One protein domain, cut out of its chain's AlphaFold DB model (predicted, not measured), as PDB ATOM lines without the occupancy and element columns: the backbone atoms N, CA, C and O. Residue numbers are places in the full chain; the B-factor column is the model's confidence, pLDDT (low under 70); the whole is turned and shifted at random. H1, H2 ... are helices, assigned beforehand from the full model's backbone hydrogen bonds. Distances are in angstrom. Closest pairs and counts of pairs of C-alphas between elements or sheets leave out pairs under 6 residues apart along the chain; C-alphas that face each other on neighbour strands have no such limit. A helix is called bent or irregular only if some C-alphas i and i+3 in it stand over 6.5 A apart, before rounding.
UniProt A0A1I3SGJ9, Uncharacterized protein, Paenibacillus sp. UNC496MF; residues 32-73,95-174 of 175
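What this domain is: This is residues 32 to 73 and 95 to 174 of the 175 residues of an uncharacterized protein of Paenibacillus sp. UNC496MF (UniProt A0A1I3SGJ9). Four helices lie side by side in an open, curved row, in the order H2, H5, H4, H3, each running the opposite way to the one beside it; H2 and H3, at the two ends of the row, do not meet. The long helix H2 and the short H1 before it make an arm, in which residues 32 to 46 stick out beyond the other helices and make much of the length. The printed part has 122 residues with five named helices, H1 to H5 in chain order, and no named strand; the class is all helix, and the chain is cut between H2 and H3. The whole is loose, with a radius of gyration of the C-alphas of 18.6 A, and the C-alphas span 70 by 32 by 20 A.

How they stand to each other: The longest helix is H2, residues 40 to 71. It touches H5, residues 145 to 173, with residues 54 to 69 alone; the closest C-alphas are those of Phe 69 and Ala 148, 7.1 A apart. The two run opposite ways at a shallow tilt of 20 degrees. H5 also touches H4, residues 114 to 139, with 16 pairs of C-alphas within 8 A. The closest C-alphas of that pair are those of Trp 137 and Tyr 146, 5.6 A apart, and the tilt is shallow, 10 degrees, opposite ways. H4 and H5 form a helical hairpin. H4 forms another helical hairpin with H3, residues 95 to 108, at a shallow tilt of 16 degrees, opposite ways. H3 touches H4 with residues 97 to 101 alone, and H4 touches H3 with residues 124 to 128 alone; the closest C-alphas are those of Ala 101 and Ala 124, 6.6 A apart. The packing of the helices is mostly aligned, with 3 of 3 touching pairs at a shallow tilt. H2 is apart from H4 and from H3, and H3 is apart from H5. H1, residues 32 to 38, touches no helix; it and H2 meet only through their link. Along the backbone, H3 and H4 have every O i to N i+4 pair within hydrogen-bond range, while H1 has 2 of 3, H2 27 of 28 and H5 22 of 25.

Where its parts are: H2 is 47.9 A from first to last C-alpha, from C-alpha 40 at (142.312, 132.726, 133.312) to C-alpha 71 at (95.964, 121.634, 138.285). H5 measures 42.1 A and ends with C-alpha 173 at (134.732, 118.976, 121.808). H4 measures 38.0 A, H3 19.9 A and H1 10.3 A. H1 begins at C-alpha 32, at (153.444, 137.122, 126.458). No helix is bent.

The domain as a whole: The two C-alphas farthest apart are those of Glu 32 and Arg 142, 69.7 A. Residues 32 to 46, 139 to 144 and 168 to 174 stand free; without them the body has 94 residues and spans 46 by 28 by 18 A. Residues 74 to 94 are not printed, and C-alphas 73 and 95 are 27.4 A apart across this cut, which lies in the link from H2 to H3. The links H1 to H2, H3 to H4 and H4 to H5 are tight. The mean pLDDT of the printed part is 73.1, and 36 residues are under 70, among them residues 32 to 44, 107 to 109, 139 to 145 and 167 to 174.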
ATOM      1  N   GLU A  32     153.992 138.491 126.405       57.53
ATOM      2  CA  GLU A  32     153.444 137.122 126.458       57.53
ATOM      3  C   GLU A  32     153.089 136.625 127.879       57.53
ATOM      4  O   GLU A  32     152.122 135.885 128.042       57.53
ATOM      5  N   ALA A  33     153.827 137.016 128.927       56.81
ATOM      6  CA  ALA A  33     153.522 136.583 130.299       56.81
ATOM      7  C   ALA A  33     152.362 137.370 130.937       56.81
ATOM      8  O   ALA A  33     151.743 136.892 131.887       56.81
ATOM      9  N   ILE A  34     152.070 138.569 130.425       58.47
ATOM     10  CA  ILE A  34     150.975 139.420 130.907       58.47
ATOM     11  C   ILE A  34     149.666 139.032 130.207       58.47
ATOM     12  O   ILE A  34     148.625 139.009 130.860       58.47
ATOM     13  N   GLU A  35     149.715 138.635 128.932       60.25
ATOM     14  CA  GLU A  35     148.544 138.100 128.220       60.25
ATOM     15  C   GLU A  35     148.090 136.748 128.792       60.25
ATOM     16  O   GLU A  35     146.902 136.556 129.039       60.25
ATOM     17  N   ALA A  36     149.022 135.853 129.143       59.03
ATOM     18  CA  ALA A  36     148.680 134.559 129.743       59.03
ATOM     19  C   ALA A  36     147.996 134.665 131.125       59.03
ATOM     20  O   ALA A  36     147.282 133.751 131.527       59.03
ATOM     21  N   PHE A  37     148.195 135.770 131.856       60.06
ATOM     22  CA  PHE A  37     147.579 135.987 133.172       60.06
ATOM     23  C   PHE A  37     146.216 136.703 133.088       60.06
ATOM     24  O   PHE A  37     145.461 136.707 134.061       60.06
ATOM     25  N   ALA A  38     145.889 137.310 131.943       60.84
ATOM     26  CA  ALA A  38     144.644 138.051 131.746       60.84
ATOM     27  C   ALA A  38     143.448 137.152 131.378       60.84
ATOM     28  O   ALA A  38     142.310 137.517 131.677       60.84
ATOM     29  N   ASP A  39     143.691 135.974 130.793       60.62
ATOM     30  CA  ASP A  39     142.625 135.103 130.276       60.62
ATOM     31  C   ASP A  39     142.044 134.110 131.302       60.62
ATOM     32  O   ASP A  39     140.873 133.735 131.213       60.62
ATOM     33  N   GLU A  40     142.801 133.704 132.326       61.00
ATOM     34  CA  GLU A  40     142.312 132.726 133.312       61.00
ATOM     35  C   GLU A  40     141.141 133.191 134.209       61.00
ATOM     36  O   GLU A  40     140.230 132.386 134.443       61.00
ATOM     37  N   PRO A  41     141.068 134.443 134.715       64.56
ATOM     38  CA  PRO A  41     139.987 134.820 135.632       64.56
ATOM     39  C   PRO A  41     138.618 134.927 134.943       64.56
ATOM     40  O   PRO A  41     137.586 134.763 135.598       64.56
ATOM     41  N   ILE A  42     138.586 135.169 133.629       69.62
ATOM     42  CA  ILE A  42     137.343 135.323 132.859       69.62
ATOM     43  C   ILE A  42     136.609 133.978 132.752       69.62
ATOM     44  O   ILE A  42     135.389 133.912 132.915       69.62
ATOM     45  N   LEU A  43     137.356 132.884 132.583       66.50
ATOM     46  CA  LEU A  43     136.792 131.551 132.380       66.50
ATOM     47  C   LEU A  43     136.120 130.981 133.645       66.50
ATOM     48  O   LEU A  43     135.136 130.243 133.557       66.50
ATOM     49  N   ILE A  44     136.626 131.334 134.831       69.81
ATOM     50  CA  ILE A  44     136.036 130.927 136.119       69.81
ATOM     51  C   ILE A  44     134.704 131.655 136.350       69.81
ATOM     52  O   ILE A  44     133.736 131.054 136.827       69.81
ATOM     53  N   LEU A  45     134.632 132.933 135.966       71.81
ATOM     54  CA  LEU A  45     133.432 133.749 136.128       71.81
ATOM     55  C   LEU A  45     132.281 133.249 135.239       71.81
ATOM     56  O   LEU A  45     131.153 133.114 135.716       71.81
ATOM     57  N   GLU A  46     132.559 132.909 133.976       75.25
ATOM     58  CA  GLU A  46     131.532 132.391 133.060       75.25
ATOM     59  C   GLU A  46     130.953 131.051 133.528       75.25
ATOM     60  O   GLU A  46     129.731 130.876 133.547       75.25
ATOM     61  N   LYS A  47     131.801 130.121 133.986       69.75
ATOM     62  CA  LYS A  47     131.350 128.812 134.491       69.75
ATOM     63  C   LYS A  47     130.404 128.945 135.686       69.75
ATOM     64  O   LYS A  47     129.381 128.258 135.743       69.75
ATOM     65  N   GLY A  48     130.707 129.857 136.612       70.00
ATOM     66  CA  GLY A  48     129.858 130.117 137.776       70.00
ATOM     67  C   GLY A  48     128.467 130.633 137.397       70.00
ATOM     68  O   GLY A  48     127.461 130.171 137.946       70.00
ATOM     69  N   ILE A  49     128.393 131.541 136.418       78.88
ATOM     70  CA  ILE A  49     127.129 132.132 135.953       78.88
ATOM     71  C   ILE A  49     126.254 131.072 135.274       78.88
ATOM     72  O   ILE A  49     125.062 130.971 135.575       78.88
ATOM     73  N   VAL A  50     126.833 130.231 134.413       77.38
ATOM     74  CA  VAL A  50     126.088 129.174 133.706       77.38
ATOM     75  C   VAL A  50     125.474 128.174 134.693       77.38
ATOM     76  O   VAL A  50     124.308 127.793 134.547       77.38
ATOM     77  N   MET A  51     126.207 127.805 135.749       71.38
ATOM     78  CA  MET A  51     125.707 126.879 136.769       71.38
ATOM     79  C   MET A  51     124.557 127.485 137.591       71.38
ATOM     80  O   MET A  51     123.557 126.810 137.848       71.38
ATOM     81  N   GLN A  52     124.638 128.773 137.947       73.69
ATOM     82  CA  GLN A  52     123.549 129.471 138.645       73.69
ATOM     83  C   GLN A  52     122.272 129.574 137.802       73.69
ATOM     84  O   GLN A  52     121.166 129.356 138.314       73.69
ATOM     85  N   VAL A  53     122.407 129.887 136.511       80.12
ATOM     86  CA  VAL A  53     121.262 130.005 135.597       80.12
ATOM     87  C   VAL A  53     120.549 128.661 135.448       80.12
ATOM     88  O   VAL A  53     119.321 128.598 135.532       80.12
ATOM     89  N   ALA A  54     121.296 127.567 135.312       77.31
ATOM     90  CA  ALA A  54     120.712 126.237 135.178       77.31
ATOM     91  C   ALA A  54     119.997 125.751 136.440       77.31
ATOM     92  O   ALA A  54     118.901 125.197 136.354       77.31
ATOM     93  N   MET A  55     120.563 126.024 137.620       73.25
ATOM     94  CA  MET A  55     119.903 125.724 138.895       73.25
ATOM     95  C   MET A  55     118.589 126.501 139.038       73.25
ATOM     96  O   MET A  55     117.581 125.948 139.487       73.25
ATOM     97  N   SER A  56     118.572 127.757 138.586       80.50
ATOM     98  CA  SER A  56     117.361 128.583 138.565       80.50
ATOM     99  C   SER A  56     116.302 128.013 137.617       80.50
ATOM    100  O   SER A  56     115.123 127.949 137.972       80.50
ATOM    101  N   TYR A  57     116.711 127.538 136.436       83.88
ATOM    102  CA  TYR A  57     115.807 126.918 135.466       83.88
ATOM    103  C   TYR A  57     115.227 125.593 135.974       83.88
ATOM    104  O   TYR A  57     114.018 125.374 135.877       83.88
ATOM    105  N   LEU A  58     116.057 124.734 136.575       75.00
ATOM    106  CA  LEU A  58     115.615 123.493 137.214       75.00
ATOM    107  C   LEU A  58     114.566 123.784 138.298       75.00
ATOM    108  O   LEU A  58     113.512 123.144 138.325       75.00
ATOM    109  N   ALA A  59     114.831 124.760 139.173       72.81
ATOM    110  CA  ALA A  59     113.899 125.148 140.226       72.81
ATOM    111  C   ALA A  59     112.557 125.624 139.644       72.81
ATOM    112  O   ALA A  59     111.498 125.182 140.096       72.81
ATOM    113  N   LEU A  60     112.592 126.459 138.600       81.62
ATOM    114  CA  LEU A  60     111.392 126.927 137.906       81.62
ATOM    115  C   LEU A  60     110.597 125.759 137.299       81.62
ATOM    116  O   LEU A  60     109.384 125.673 137.485       81.62
ATOM    117  N   LEU A  61     111.278 124.835 136.615       78.38
ATOM    118  CA  LEU A  61     110.670 123.664 135.982       78.38
ATOM    119  C   LEU A  61     109.983 122.759 137.013       78.38
ATOM    120  O   LEU A  61     108.851 122.323 136.795       78.38
ATOM    121  N   LEU A  62     110.625 122.527 138.160       72.00
ATOM    122  CA  LEU A  62     110.048 121.758 139.264       72.00
ATOM    123  C   LEU A  62     108.792 122.431 139.833       72.00
ATOM    124  O   LEU A  62     107.784 121.756 140.040       72.00
ATOM    125  N   VAL A  63     108.815 123.754 140.026       75.62
ATOM    126  CA  VAL A  63     107.650 124.515 140.509       75.62
ATOM    127  C   VAL A  63     106.490 124.437 139.517       75.62
ATOM    128  O   VAL A  63     105.355 124.162 139.914       75.62
ATOM    129  N   VAL A  64     106.758 124.631 138.223       80.25
ATOM    130  CA  VAL A  64     105.736 124.520 137.170       80.25
ATOM    131  C   VAL A  64     105.149 123.113 137.138       80.25
ATOM    132  O   VAL A  64     103.931 122.970 137.038       80.25
ATOM    133  N   LEU A  65     105.981 122.081 137.282       76.12
ATOM    134  CA  LEU A  65     105.537 120.692 137.298       76.12
ATOM    135  C   LEU A  65     104.639 120.400 138.511       76.12
ATOM    136  O   LEU A  65     103.583 119.788 138.359       76.12
ATOM    137  N   GLU A  66     104.990 120.899 139.698       73.75
ATOM    138  CA  GLU A  66     104.144 120.778 140.890       73.75
ATOM    139  C   GLU A  66     102.800 121.502 140.728       73.75
ATOM    140  O   GLU A  66     101.753 120.972 141.116       73.75
ATOM    141  N   ILE A  67     102.797 122.698 140.130       73.94
ATOM    142  CA  ILE A  67     101.564 123.437 139.820       73.94
ATOM    143  C   ILE A  67     100.730 122.674 138.785       73.94
ATOM    144  O   ILE A  67      99.518 122.541 138.957       73.94
ATOM    145  N   ALA A  68     101.362 122.140 137.740       77.88
ATOM    146  CA  ALA A  68     100.703 121.356 136.706       77.88
ATOM    147  C   ALA A  68     100.053 120.102 137.299       77.88
ATOM    148  O   ALA A  68      98.881 119.857 137.033       77.88
ATOM    149  N   PHE A  69     100.741 119.372 138.183       70.00
ATOM    150  CA  PHE A  69     100.161 118.225 138.886       70.00
ATOM    151  C   PHE A  69      98.993 118.616 139.797       70.00
ATOM    152  O   PHE A  69      97.974 117.924 139.819       70.00
ATOM    153  N   LYS A  70      99.090 119.751 140.503       68.38
ATOM    154  CA  LYS A  70      97.973 120.284 141.304       68.38
ATOM    155  C   LYS A  70      96.773 120.667 140.436       68.38
ATOM    156  O   LYS A  70      95.642 120.475 140.872       68.38
ATOM    157  N   LYS A  71      97.005 121.188 139.226       70.25
ATOM    158  CA  LYS A  71      95.964 121.634 138.285       70.25
ATOM    159  C   LYS A  71      95.363 120.491 137.459       70.25
ATOM    160  O   LYS A  71      94.181 120.537 137.144       70.25
ATOM    161  N   LEU A  72      96.140 119.446 137.166       66.69
ATOM    162  CA  LEU A  72      95.691 118.205 136.517       66.69
ATOM    163  C   LEU A  72      94.805 117.351 137.449       66.69
ATOM    164  O   LEU A  72      94.211 116.355 137.036       66.69
ATOM    165  N   ARG A  73      94.687 117.743 138.723       62.50
ATOM    166  CA  ARG A  73      93.768 117.150 139.694       62.50
ATOM    167  C   ARG A  73      92.328 117.489 139.288       62.50
ATOM    168  O   ARG A  73      91.872 118.619 139.420       62.50
ATOM    169  N   GLY A  95     112.716 119.637 157.503       72.75
ATOM    170  CA  GLY A  95     113.677 120.399 158.304       72.75
ATOM    171  C   GLY A  95     114.914 119.582 158.687       72.75
ATOM    172  O   GLY A  95     116.033 120.072 158.559       72.75
ATOM    173  N   ALA A  96     114.727 118.320 159.090       70.06
ATOM    174  CA  ALA A  96     115.832 117.427 159.434       70.06
ATOM    175  C   ALA A  96     116.727 117.115 158.223       70.06
ATOM    176  O   ALA A  96     117.948 117.113 158.349       70.06
ATOM    177  N   LEU A  97     116.142 116.910 157.039       71.00
ATOM    178  CA  LEU A  97     116.902 116.682 155.810       71.00
ATOM    179  C   LEU A  97     117.687 117.908 155.359       71.00
ATOM    180  O   LEU A  97     118.838 117.762 154.958       71.00
ATOM    181  N   ILE A  98     117.101 119.103 155.458       74.56
ATOM    182  CA  ILE A  98     117.807 120.351 155.147       74.56
ATOM    183  C   ILE A  98     118.990 120.534 156.104       74.56
ATOM    184  O   ILE A  98     120.088 120.848 155.656       74.56
ATOM    185  N   LEU A  99     118.796 120.279 157.402       76.19
ATOM    186  CA  LEU A  99     119.863 120.394 158.395       76.19
ATOM    187  C   LEU A  99     121.018 119.419 158.110       76.19
ATOM    188  O   LEU A  99     122.179 119.816 158.150       76.19
ATOM    189  N   VAL A 100     120.705 118.162 157.777       77.56
ATOM    190  CA  VAL A 100     121.707 117.144 157.421       77.56
ATOM    191  C   VAL A 100     122.422 117.501 156.118       77.56
ATOM    192  O   VAL A 100     123.639 117.364 156.042       77.56
ATOM    193  N   ALA A 101     121.704 118.009 155.114       73.38
ATOM    194  CA  ALA A 101     122.300 118.440 153.853       73.38
ATOM    195  C   ALA A 101     123.263 119.622 154.047       73.38
ATOM    196  O   ALA A 101     124.355 119.610 153.488       73.38
ATOM    197  N   VAL A 102     122.898 120.608 154.875       77.94
ATOM    198  CA  VAL A 102     123.759 121.757 155.203       77.94
ATOM    199  C   VAL A 102     124.973 121.325 156.028       77.94
ATOM    200  O   VAL A 102     126.080 121.796 155.777       77.94
ATOM    201  N   ALA A 103     124.798 120.401 156.977       77.38
ATOM    202  CA  ALA A 103     125.905 119.860 157.761       77.38
ATOM    203  C   ALA A 103     126.896 119.075 156.886       77.38
ATOM    204  O   ALA A 103     128.102 119.267 157.009       77.38
ATOM    205  N   LEU A 104     126.399 118.237 155.969       73.44
ATOM    206  CA  LEU A 104     127.235 117.521 155.003       73.44
ATOM    207  C   LEU A 104     127.933 118.482 154.036       73.44
ATOM    208  O   LEU A 104     129.114 118.305 153.762       73.44
ATOM    209  N   TYR A 105     127.238 119.523 153.571       70.56
ATOM    210  CA  TYR A 105     127.817 120.562 152.719       70.56
ATOM    211  C   TYR A 105     129.005 121.252 153.401       70.56
ATOM    212  O   TYR A 105     130.074 121.363 152.812       70.56
ATOM    213  N   ALA A 106     128.844 121.653 154.664       74.25
ATOM    214  CA  ALA A 106     129.893 122.329 155.426       74.25
ATOM    215  C   ALA A 106     131.097 121.428 155.760       74.25
ATOM    216  O   ALA A 106     132.169 121.946 156.053       74.25
ATOM    217  N   PHE A 107     130.920 120.104 155.751       68.62
ATOM    218  CA  PHE A 107     131.950 119.148 156.166       68.62
ATOM    219  C   PHE A 107     132.680 118.478 154.992       68.62
ATOM    220  O   PHE A 107     133.797 118.007 155.172       68.62
ATOM    221  N   VAL A 108     132.047 118.393 153.815       66.62
ATOM    222  CA  VAL A 108     132.531 117.588 152.677       66.62
ATOM    223  C   VAL A 108     132.977 118.436 151.481       66.62
ATOM    224  O   VAL A 108     133.729 117.934 150.650       66.62
ATOM    225  N   LEU A 109     132.563 119.706 151.360       64.06
ATOM    226  CA  LEU A 109     133.030 120.542 150.250       64.06
ATOM    227  C   LEU A 109     134.452 121.059 150.492       64.06
ATOM    228  O   LEU A 109     134.643 122.154 151.020       64.06
ATOM    229  N   ASP A 110     135.434 120.308 150.004       70.31
ATOM    230  CA  ASP A 110     136.648 120.915 149.466       70.31
ATOM    231  C   ASP A 110     136.317 121.459 148.062       70.31
ATOM    232  O   ASP A 110     136.048 120.677 147.147       70.31
ATOM    233  N   PRO A 111     136.300 122.790 147.850       67.44
ATOM    234  CA  PRO A 111     135.908 123.398 146.574       67.44
ATOM    235  C   PRO A 111     136.912 123.146 145.438       67.44
ATOM    236  O   PRO A 111     136.704 123.604 144.320       67.44
ATOM    237  N   THR A 112     138.015 122.458 145.720       73.81
ATOM    238  CA  THR A 112     139.095 122.158 144.776       73.81
ATOM    239  C   THR A 112     138.800 121.003 143.822       73.81
ATOM    240  O   THR A 112     139.490 120.894 142.812       73.81
ATOM    241  N   ASP A 113     137.817 120.147 144.115       79.56
ATOM    242  CA  ASP A 113     137.478 118.997 143.269       79.56
ATOM    243  C   ASP A 113     136.065 119.125 142.678       79.56
ATOM    244  O   ASP A 113     135.045 118.893 143.339       79.56
ATOM    245  N   ASP A 114     136.025 119.481 141.392       76.31
ATOM    246  CA  ASP A 114     134.793 119.632 140.621       76.31
ATOM    247  C   ASP A 114     133.974 118.335 140.578       76.31
ATOM    248  O   ASP A 114     132.744 118.388 140.621       76.31
ATOM    249  N   ASP A 115     134.608 117.162 140.512       81.06
ATOM    250  CA  ASP A 115     133.878 115.899 140.397       81.06
ATOM    251  C   ASP A 115     133.199 115.533 141.714       81.06
ATOM    252  O   ASP A 115     132.019 115.161 141.725       81.06
ATOM    253  N   THR A 116     133.895 115.738 142.834       80.31
ATOM    254  CA  THR A 116     133.323 115.558 144.173       80.31
ATOM    255  C   THR A 116     132.098 116.457 144.380       80.31
ATOM    256  O   THR A 116     131.066 115.997 144.883       80.31
ATOM    257  N   MET A 117     132.146 117.705 143.904       77.56
ATOM    258  CA  MET A 117     131.005 118.619 143.982       77.56
ATOM    259  C   MET A 117     129.801 118.134 143.152       77.56
ATOM    260  O   MET A 117     128.664 118.190 143.633       77.56
ATOM    261  N   LYS A 118     130.011 117.599 141.940       79.88
ATOM    262  CA  LYS A 118     128.920 117.055 141.098       79.88
ATOM    263  C   LYS A 118     128.224 115.868 141.772       79.88
ATOM    264  O   LYS A 118     126.991 115.823 141.836       79.88
ATOM    265  N   TRP A 119     129.003 114.922 142.304       80.81
ATOM    266  CA  TRP A 119     128.478 113.750 143.015       80.81
ATOM    267  C   TRP A 119     127.716 114.144 144.281       80.81
ATOM    268  O   TRP A 119     126.642 113.595 144.554       80.81
ATOM    269  N   PHE A 120     128.218 115.144 145.012       81.50
ATOM    270  CA  PHE A 120     127.536 115.695 146.174       81.50
ATOM    271  C   PHE A 120     126.140 116.215 145.808       81.50
ATOM    272  O   PHE A 120     125.151 115.762 146.390       81.50
ATOM    273  N   TRP A 121     126.024 117.087 144.802       76.75
ATOM    274  CA  TRP A 121     124.734 117.656 144.389       76.75
ATOM    275  C   TRP A 121     123.728 116.594 143.942       76.75
ATOM    276  O   TRP A 121     122.549 116.666 144.301       76.75
ATOM    277  N   MET A 122     124.189 115.576 143.210       81.50
ATOM    278  CA  MET A 122     123.334 114.472 142.777       81.50
ATOM    279  C   MET A 122     122.820 113.658 143.971       81.50
ATOM    280  O   MET A 122     121.620 113.392 144.073       81.50
ATOM    281  N   SER A 123     123.705 113.315 144.913       79.94
ATOM    282  CA  SER A 123     123.333 112.570 146.121       79.94
ATOM    283  C   SER A 123     122.378 113.362 147.023       79.94
ATOM    284  O   SER A 123     121.379 112.813 147.494       79.94
ATOM    285  N   ALA A 124     122.612 114.667 147.186       78.88
ATOM    286  CA  ALA A 124     121.756 115.559 147.959       78.88
ATOM    287  C   ALA A 124     120.353 115.660 147.343       78.88
ATOM    288  O   ALA A 124     119.352 115.555 148.055       78.88
ATOM    289  N   PHE A 125     120.256 115.788 146.015       81.38
ATOM    290  CA  PHE A 125     118.969 115.829 145.322       81.38
ATOM    291  C   PHE A 125     118.173 114.530 145.507       81.38
ATOM    292  O   PHE A 125     116.981 114.576 145.829       81.38
ATOM    293  N   ILE A 126     118.833 113.375 145.366       83.81
ATOM    294  CA  ILE A 126     118.220 112.059 145.595       83.81
ATOM    295  C   ILE A 126     117.760 111.928 147.045       83.81
ATOM    296  O   ILE A 126     116.648 111.467 147.286       83.81
ATOM    297  N   ALA A 127     118.570 112.350 148.016       81.31
ATOM    298  CA  ALA A 127     118.207 112.275 149.426       81.31
ATOM    299  C   ALA A 127     116.960 113.123 149.733       81.31
ATOM    300  O   ALA A 127     116.015 112.639 150.362       81.31
ATOM    301  N   VAL A 128     116.909 114.362 149.237       78.81
ATOM    302  CA  VAL A 128     115.784 115.282 149.467       78.81
ATOM    303  C   VAL A 128     114.517 114.819 148.751       78.81
ATOM    304  O   VAL A 128     113.481 114.640 149.390       78.81
ATOM    305  N   ARG A 129     114.563 114.577 147.440       77.75
ATOM    306  CA  ARG A 129     113.354 114.206 146.682       77.75
ATOM    307  C   ARG A 129     112.957 112.749 146.902       77.75
ATOM    308  O   ARG A 129     111.771 112.440 146.997       77.75
ATOM    309  N   GLY A 130     113.932 111.859 147.061       81.50
ATOM    310  CA  GLY A 130     113.703 110.454 147.381       81.50
ATOM    311  C   GLY A 130     113.054 110.274 148.749       81.50
ATOM    312  O   GLY A 130     112.088 109.524 148.866       81.50
ATOM    313  N   SER A 131     113.494 111.004 149.778       77.12
ATOM    314  CA  SER A 131     112.825 110.960 151.085       77.12
ATOM    315  C   SER A 131     111.384 111.476 151.017       77.12
ATOM    316  O   SER A 131     110.495 110.848 151.593       77.12
ATOM    317  N   GLN A 132     111.125 112.545 150.257       75.69
ATOM    318  CA  GLN A 132     109.768 113.039 150.011       75.69
ATOM    319  C   GLN A 132     108.892 111.962 149.344       75.69
ATOM    320  O   GLN A 132     107.792 111.677 149.824       75.69
ATOM    321  N   ALA A 133     109.407 111.287 148.313       77.56
ATOM    322  CA  ALA A 133     108.709 110.195 147.636       77.56
ATOM    323  C   ALA A 133     108.465 108.980 148.554       77.56
ATOM    324  O   ALA A 133     107.385 108.391 148.520       77.56
ATOM    325  N   LEU A 134     109.425 108.617 149.412       79.19
ATOM    326  CA  LEU A 134     109.279 107.524 150.384       79.19
ATOM    327  C   LEU A 134     108.205 107.831 151.435       79.19
ATOM    328  O   LEU A 134     107.420 106.950 151.795       79.19
ATOM    329  N   TRP A 135     108.142 109.076 151.916       72.56
ATOM    330  CA  TRP A 135     107.094 109.519 152.835       72.56
ATOM    331  C   TRP A 135     105.718 109.447 152.176       72.56
ATOM    332  O   TRP A 135     104.795 108.846 152.732       72.56
ATOM    333  N   GLU A 136     105.579 109.990 150.971       71.50
ATOM    334  CA  GLU A 136     104.319 109.918 150.232       71.50
ATOM    335  C   GLU A 136     103.916 108.476 149.921       71.50
ATOM    336  O   GLU A 136     102.757 108.113 150.106       71.50
ATOM    337  N   TRP A 137     104.857 107.604 149.559       70.94
ATOM    338  CA  TRP A 137     104.567 106.188 149.340       70.94
ATOM    339  C   TRP A 137     104.060 105.495 150.613       70.94
ATOM    340  O   TRP A 137     103.099 104.717 150.566       70.94
ATOM    341  N   ARG A 138     104.657 105.794 151.773       70.50
ATOM    342  CA  ARG A 138     104.268 105.153 153.034       70.50
ATOM    343  C   ARG A 138     102.889 105.604 153.523       70.50
ATOM    344  O   ARG A 138     102.139 104.770 154.031       70.50
ATOM    345  N   TYR A 139     102.556 106.888 153.371       66.31
ATOM    346  CA  TYR A 139     101.338 107.486 153.936       66.31
ATOM    347  C   TYR A 139     100.184 107.638 152.929       66.31
ATOM    348  O   TYR A 139      99.022 107.574 153.328       66.31
ATOM    349  N   ALA A 140     100.459 107.761 151.628       62.78
ATOM    350  CA  ALA A 140      99.459 107.991 150.580       62.78
ATOM    351  C   ALA A 140      99.161 106.735 149.735       62.78
ATOM    352  O   ALA A 140      98.883 106.834 148.541       62.78
ATOM    353  N   LYS A 141      99.133 105.541 150.353       57.06
ATOM    354  CA  LYS A 141      98.883 104.242 149.679       57.06
ATOM    355  C   LYS A 141      97.613 104.168 148.807       57.06
ATOM    356  O   LYS A 141      97.479 103.233 148.025       57.06
ATOM    357  N   ARG A 142      96.659 105.101 148.943       55.88
ATOM    358  CA  ARG A 142      95.406 105.140 148.157       55.88
ATOM    359  C   ARG A 142      95.369 106.193 147.048       55.88
ATOM    360  O   ARG A 142      94.423 106.179 146.264       55.88
ATOM    361  N   ALA A 143      96.341 107.096 146.973       58.09
ATOM    362  CA  ALA A 143      96.320 108.182 146.004       58.09
ATOM    363  C   ALA A 143      97.309 107.905 144.866       58.09
ATOM    364  O   ALA A 143      98.466 107.570 145.101       58.09
ATOM    365  N   LYS A 144      96.881 108.142 143.618       67.88
ATOM    366  CA  LYS A 144      97.752 108.173 142.421       67.88
ATOM    367  C   LYS A 144      98.834 109.276 142.487       67.88
ATOM    368  O   LYS A 144      99.579 109.468 141.535       67.88
ATOM    369  N   GLU A 145      98.906 109.995 143.603       66.38
ATOM    370  CA  GLU A 145      99.793 111.124 143.877       66.38
ATOM    371  C   GLU A 145     101.246 110.687 144.062       66.38
ATOM    372  O   GLU A 145     102.131 111.369 143.561       66.38
ATOM    373  N   TYR A 146     101.495 109.499 144.632       73.56
ATOM    374  CA  TYR A 146     102.862 108.967 144.752       73.56
ATOM    375  C   TYR A 146     103.550 108.854 143.378       73.56
ATOM    376  O   TYR A 146     104.747 109.105 143.250       73.56
ATOM    377  N   LEU A 147     102.783 108.507 142.337       76.38
ATOM    378  CA  LEU A 147     103.307 108.306 140.992       76.38
ATOM    379  C   LEU A 147     103.752 109.636 140.368       76.38
ATOM    380  O   LEU A 147     104.766 109.681 139.684       76.38
ATOM    381  N   ALA A 148     103.033 110.728 140.651       75.75
ATOM    382  CA  ALA A 148     103.391 112.066 140.187       75.75
ATOM    383  C   ALA A 148     104.731 112.528 140.776       75.75
ATOM    384  O   ALA A 148     105.598 113.017 140.051       75.75
ATOM    385  N   THR A 149     104.930 112.314 142.074       76.56
ATOM    386  CA  THR A 149     106.159 112.705 142.778       76.56
ATOM    387  C   THR A 149     107.342 111.834 142.370       76.56
ATOM    388  O   THR A 149     108.450 112.343 142.184       76.56
ATOM    389  N   LEU A 150     107.106 110.539 142.139       81.94
ATOM    390  CA  LEU A 150     108.115 109.626 141.603       81.94
ATOM    391  C   LEU A 150     108.555 110.047 140.190       81.94
ATOM    392  O   LEU A 150     109.752 110.152 139.934       81.94
ATOM    393  N   LEU A 151     107.601 110.365 139.301       84.56
ATOM    394  CA  LEU A 151     107.909 110.870 137.958       84.56
ATOM    395  C   LEU A 151     108.656 112.204 138.020       84.56
ATOM    396  O   LEU A 151     109.669 112.359 137.347       84.56
ATOM    397  N   SER A 152     108.203 113.156 138.842       79.12
ATOM    398  CA  SER A 152     108.889 114.443 139.011       79.12
ATOM    399  C   SER A 152     110.331 114.264 139.491       79.12
ATOM    400  O   SER A 152     111.227 114.953 139.006       79.12
ATOM    401  N   THR A 153     110.566 113.321 140.403       82.75
ATOM    402  CA  THR A 153     111.910 112.997 140.893       82.75
ATOM    403  C   THR A 153     112.775 112.393 139.787       82.75
ATOM    404  O   THR A 153     113.918 112.812 139.621       82.75
ATOM    405  N   ALA A 154     112.224 111.476 138.986       86.81
ATOM    406  CA  ALA A 154     112.921 110.892 137.841       86.81
ATOM    407  C   ALA A 154     113.290 111.949 136.784       86.81
ATOM    408  O   ALA A 154     114.432 111.986 136.337       86.81
ATOM    409  N   PHE A 155     112.371 112.858 136.439       86.06
ATOM    410  CA  PHE A 155     112.661 113.960 135.514       86.06
ATOM    411  C   PHE A 155     113.734 114.911 136.051       86.06
ATOM    412  O   PHE A 155     114.618 115.313 135.299       86.06
ATOM    413  N   GLY A 156     113.698 115.233 137.348       83.44
ATOM    414  CA  GLY A 156     114.739 116.039 137.984       83.44
ATOM    415  C   GLY A 156     116.116 115.374 137.914       83.44
ATOM    416  O   GLY A 156     117.094 116.034 137.585       83.44
ATOM    417  N   LEU A 157     116.182 114.059 138.139       85.44
ATOM    418  CA  LEU A 157     117.414 113.275 138.015       85.44
ATOM    419  C   LEU A 157     117.962 113.258 136.589       85.44
ATOM    420  O   LEU A 157     119.152 113.490 136.400       85.44
ATOM    421  N   ILE A 158     117.099 113.020 135.598       89.06
ATOM    422  CA  ILE A 158     117.485 113.030 134.181       89.06
ATOM    423  C   ILE A 158     118.025 114.408 133.793       89.06
ATOM    424  O   ILE A 158     119.067 114.491 133.151       89.06
ATOM    425  N   TYR A 159     117.359 115.484 134.220       85.00
ATOM    426  CA  TYR A 159     117.813 116.845 133.945       85.00
ATOM    427  C   TYR A 159     119.170 117.136 134.591       85.00
ATOM    428  O   TYR A 159     120.058 117.662 133.932       85.00
ATOM    429  N   ILE A 160     119.344 116.783 135.868       82.81
ATOM    430  CA  ILE A 160     120.604 116.984 136.596       82.81
ATOM    431  C   ILE A 160     121.734 116.194 135.939       82.81
ATOM    432  O   ILE A 160     122.819 116.736 135.759       82.81
ATOM    433  N   TYR A 161     121.479 114.946 135.545       84.44
ATOM    434  CA  TYR A 161     122.452 114.115 134.845       84.44
ATOM    435  C   TYR A 161     122.861 114.745 133.511       84.44
ATOM    436  O   TYR A 161     124.046 114.948 133.272       84.44
ATOM    437  N   PHE A 162     121.885 115.119 132.682       84.06
ATOM    438  CA  PHE A 162     122.138 115.760 131.394       84.06
ATOM    439  C   PHE A 162     122.917 117.067 131.583       84.06
ATOM    440  O   PHE A 162     123.952 117.275 130.970       84.06
ATOM    441  N   PHE A 163     122.504 117.927 132.509       78.56
ATOM    442  CA  PHE A 163     123.168 119.209 132.706       78.56
ATOM    443  C   PHE A 163     124.593 119.078 133.280       78.56
ATOM    444  O   PHE A 163     125.515 119.724 132.781       78.56
ATOM    445  N   LEU A 164     124.798 118.230 134.297       78.25
ATOM    446  CA  LEU A 164     126.109 118.048 134.937       78.25
ATOM    447  C   LEU A 164     127.116 117.326 134.039       78.25
ATOM    448  O   LEU A 164     128.298 117.662 134.075       78.25
ATOM    449  N   PHE A 165     126.676 116.328 133.266       77.19
ATOM    450  CA  PHE A 165     127.579 115.564 132.406       77.19
ATOM    451  C   PHE A 165     127.779 116.235 131.047       77.19
ATOM    452  O   PHE A 165     128.912 116.339 130.584       77.19
ATOM    453  N   GLU A 166     126.722 116.740 130.413       72.38
ATOM    454  CA  GLU A 166     126.786 117.248 129.035       72.38
ATOM    455  C   GLU A 166     127.477 118.609 128.929       72.38
ATOM    456  O   GLU A 166     128.195 118.858 127.959       72.38
ATOM    457  N   GLY A 167     127.385 119.438 129.976       65.50
ATOM    458  CA  GLY A 167     128.142 120.690 130.065       65.50
ATOM    459  C   GLY A 167     129.663 120.494 129.990       65.50
ATOM    460  O   GLY A 167     130.375 121.381 129.525       65.50
ATOM    461  N   HIS A 168     130.171 119.320 130.381       63.16
ATOM    462  CA  HIS A 168     131.596 119.002 130.301       63.16
ATOM    463  C   HIS A 168     132.022 118.527 128.900       63.16
ATOM    464  O   HIS A 168     133.112 118.858 128.433       63.16
ATOM    465  N   TYR A 169     131.160 117.788 128.191       60.41
ATOM    466  CA  TYR A 169     131.480 117.257 126.860       60.41
ATOM    467  C   TYR A 169     131.526 118.342 125.781       60.41
ATOM    468  O   TYR A 169     132.399 118.292 124.917       60.41
ATOM    469  N   VAL A 170     130.657 119.355 125.855       61.53
ATOM    470  CA  VAL A 170     130.676 120.492 124.913       61.53
ATOM    471  C   VAL A 170     131.994 121.272 124.995       61.53
ATOM    472  O   VAL A 170     132.491 121.755 123.980       61.53
ATOM    473  N   MET A 171     132.608 121.342 126.180       58.41
ATOM    474  CA  MET A 171     133.878 122.044 126.381       58.41
ATOM    475  C   MET A 171     135.094 121.214 125.930       58.41
ATOM    476  O   MET A 171     136.091 121.788 125.504       58.41
ATOM    477  N   LEU A 172     135.008 119.877 125.966       58.19
ATOM    478  CA  LEU A 172     136.051 118.985 125.438       58.19
ATOM    479  C   LEU A 172     136.023 118.853 123.910       58.19
ATOM    480  O   LEU A 172     137.052 118.549 123.322       58.19
ATOM    481  N   LEU A 173     134.872 119.069 123.268       62.94
ATOM    482  CA  LEU A 173     134.732 118.976 121.808       62.94
ATOM    483  C   LEU A 173     135.124 120.261 121.064       62.94
ATOM    484  O   LEU A 173     135.268 120.235 119.845       62.94
ATOM    485  N   ASN A 174     135.272 121.378 121.783       55.16
ATOM    486  CA  ASN A 174     135.622 122.687 121.225       55.16
ATOM    487  C   ASN A 174     137.104 123.062 121.439       55.16
ATOM    488  O   ASN A 174     137.468 124.232 121.317       55.16
TER     489      ASN A 174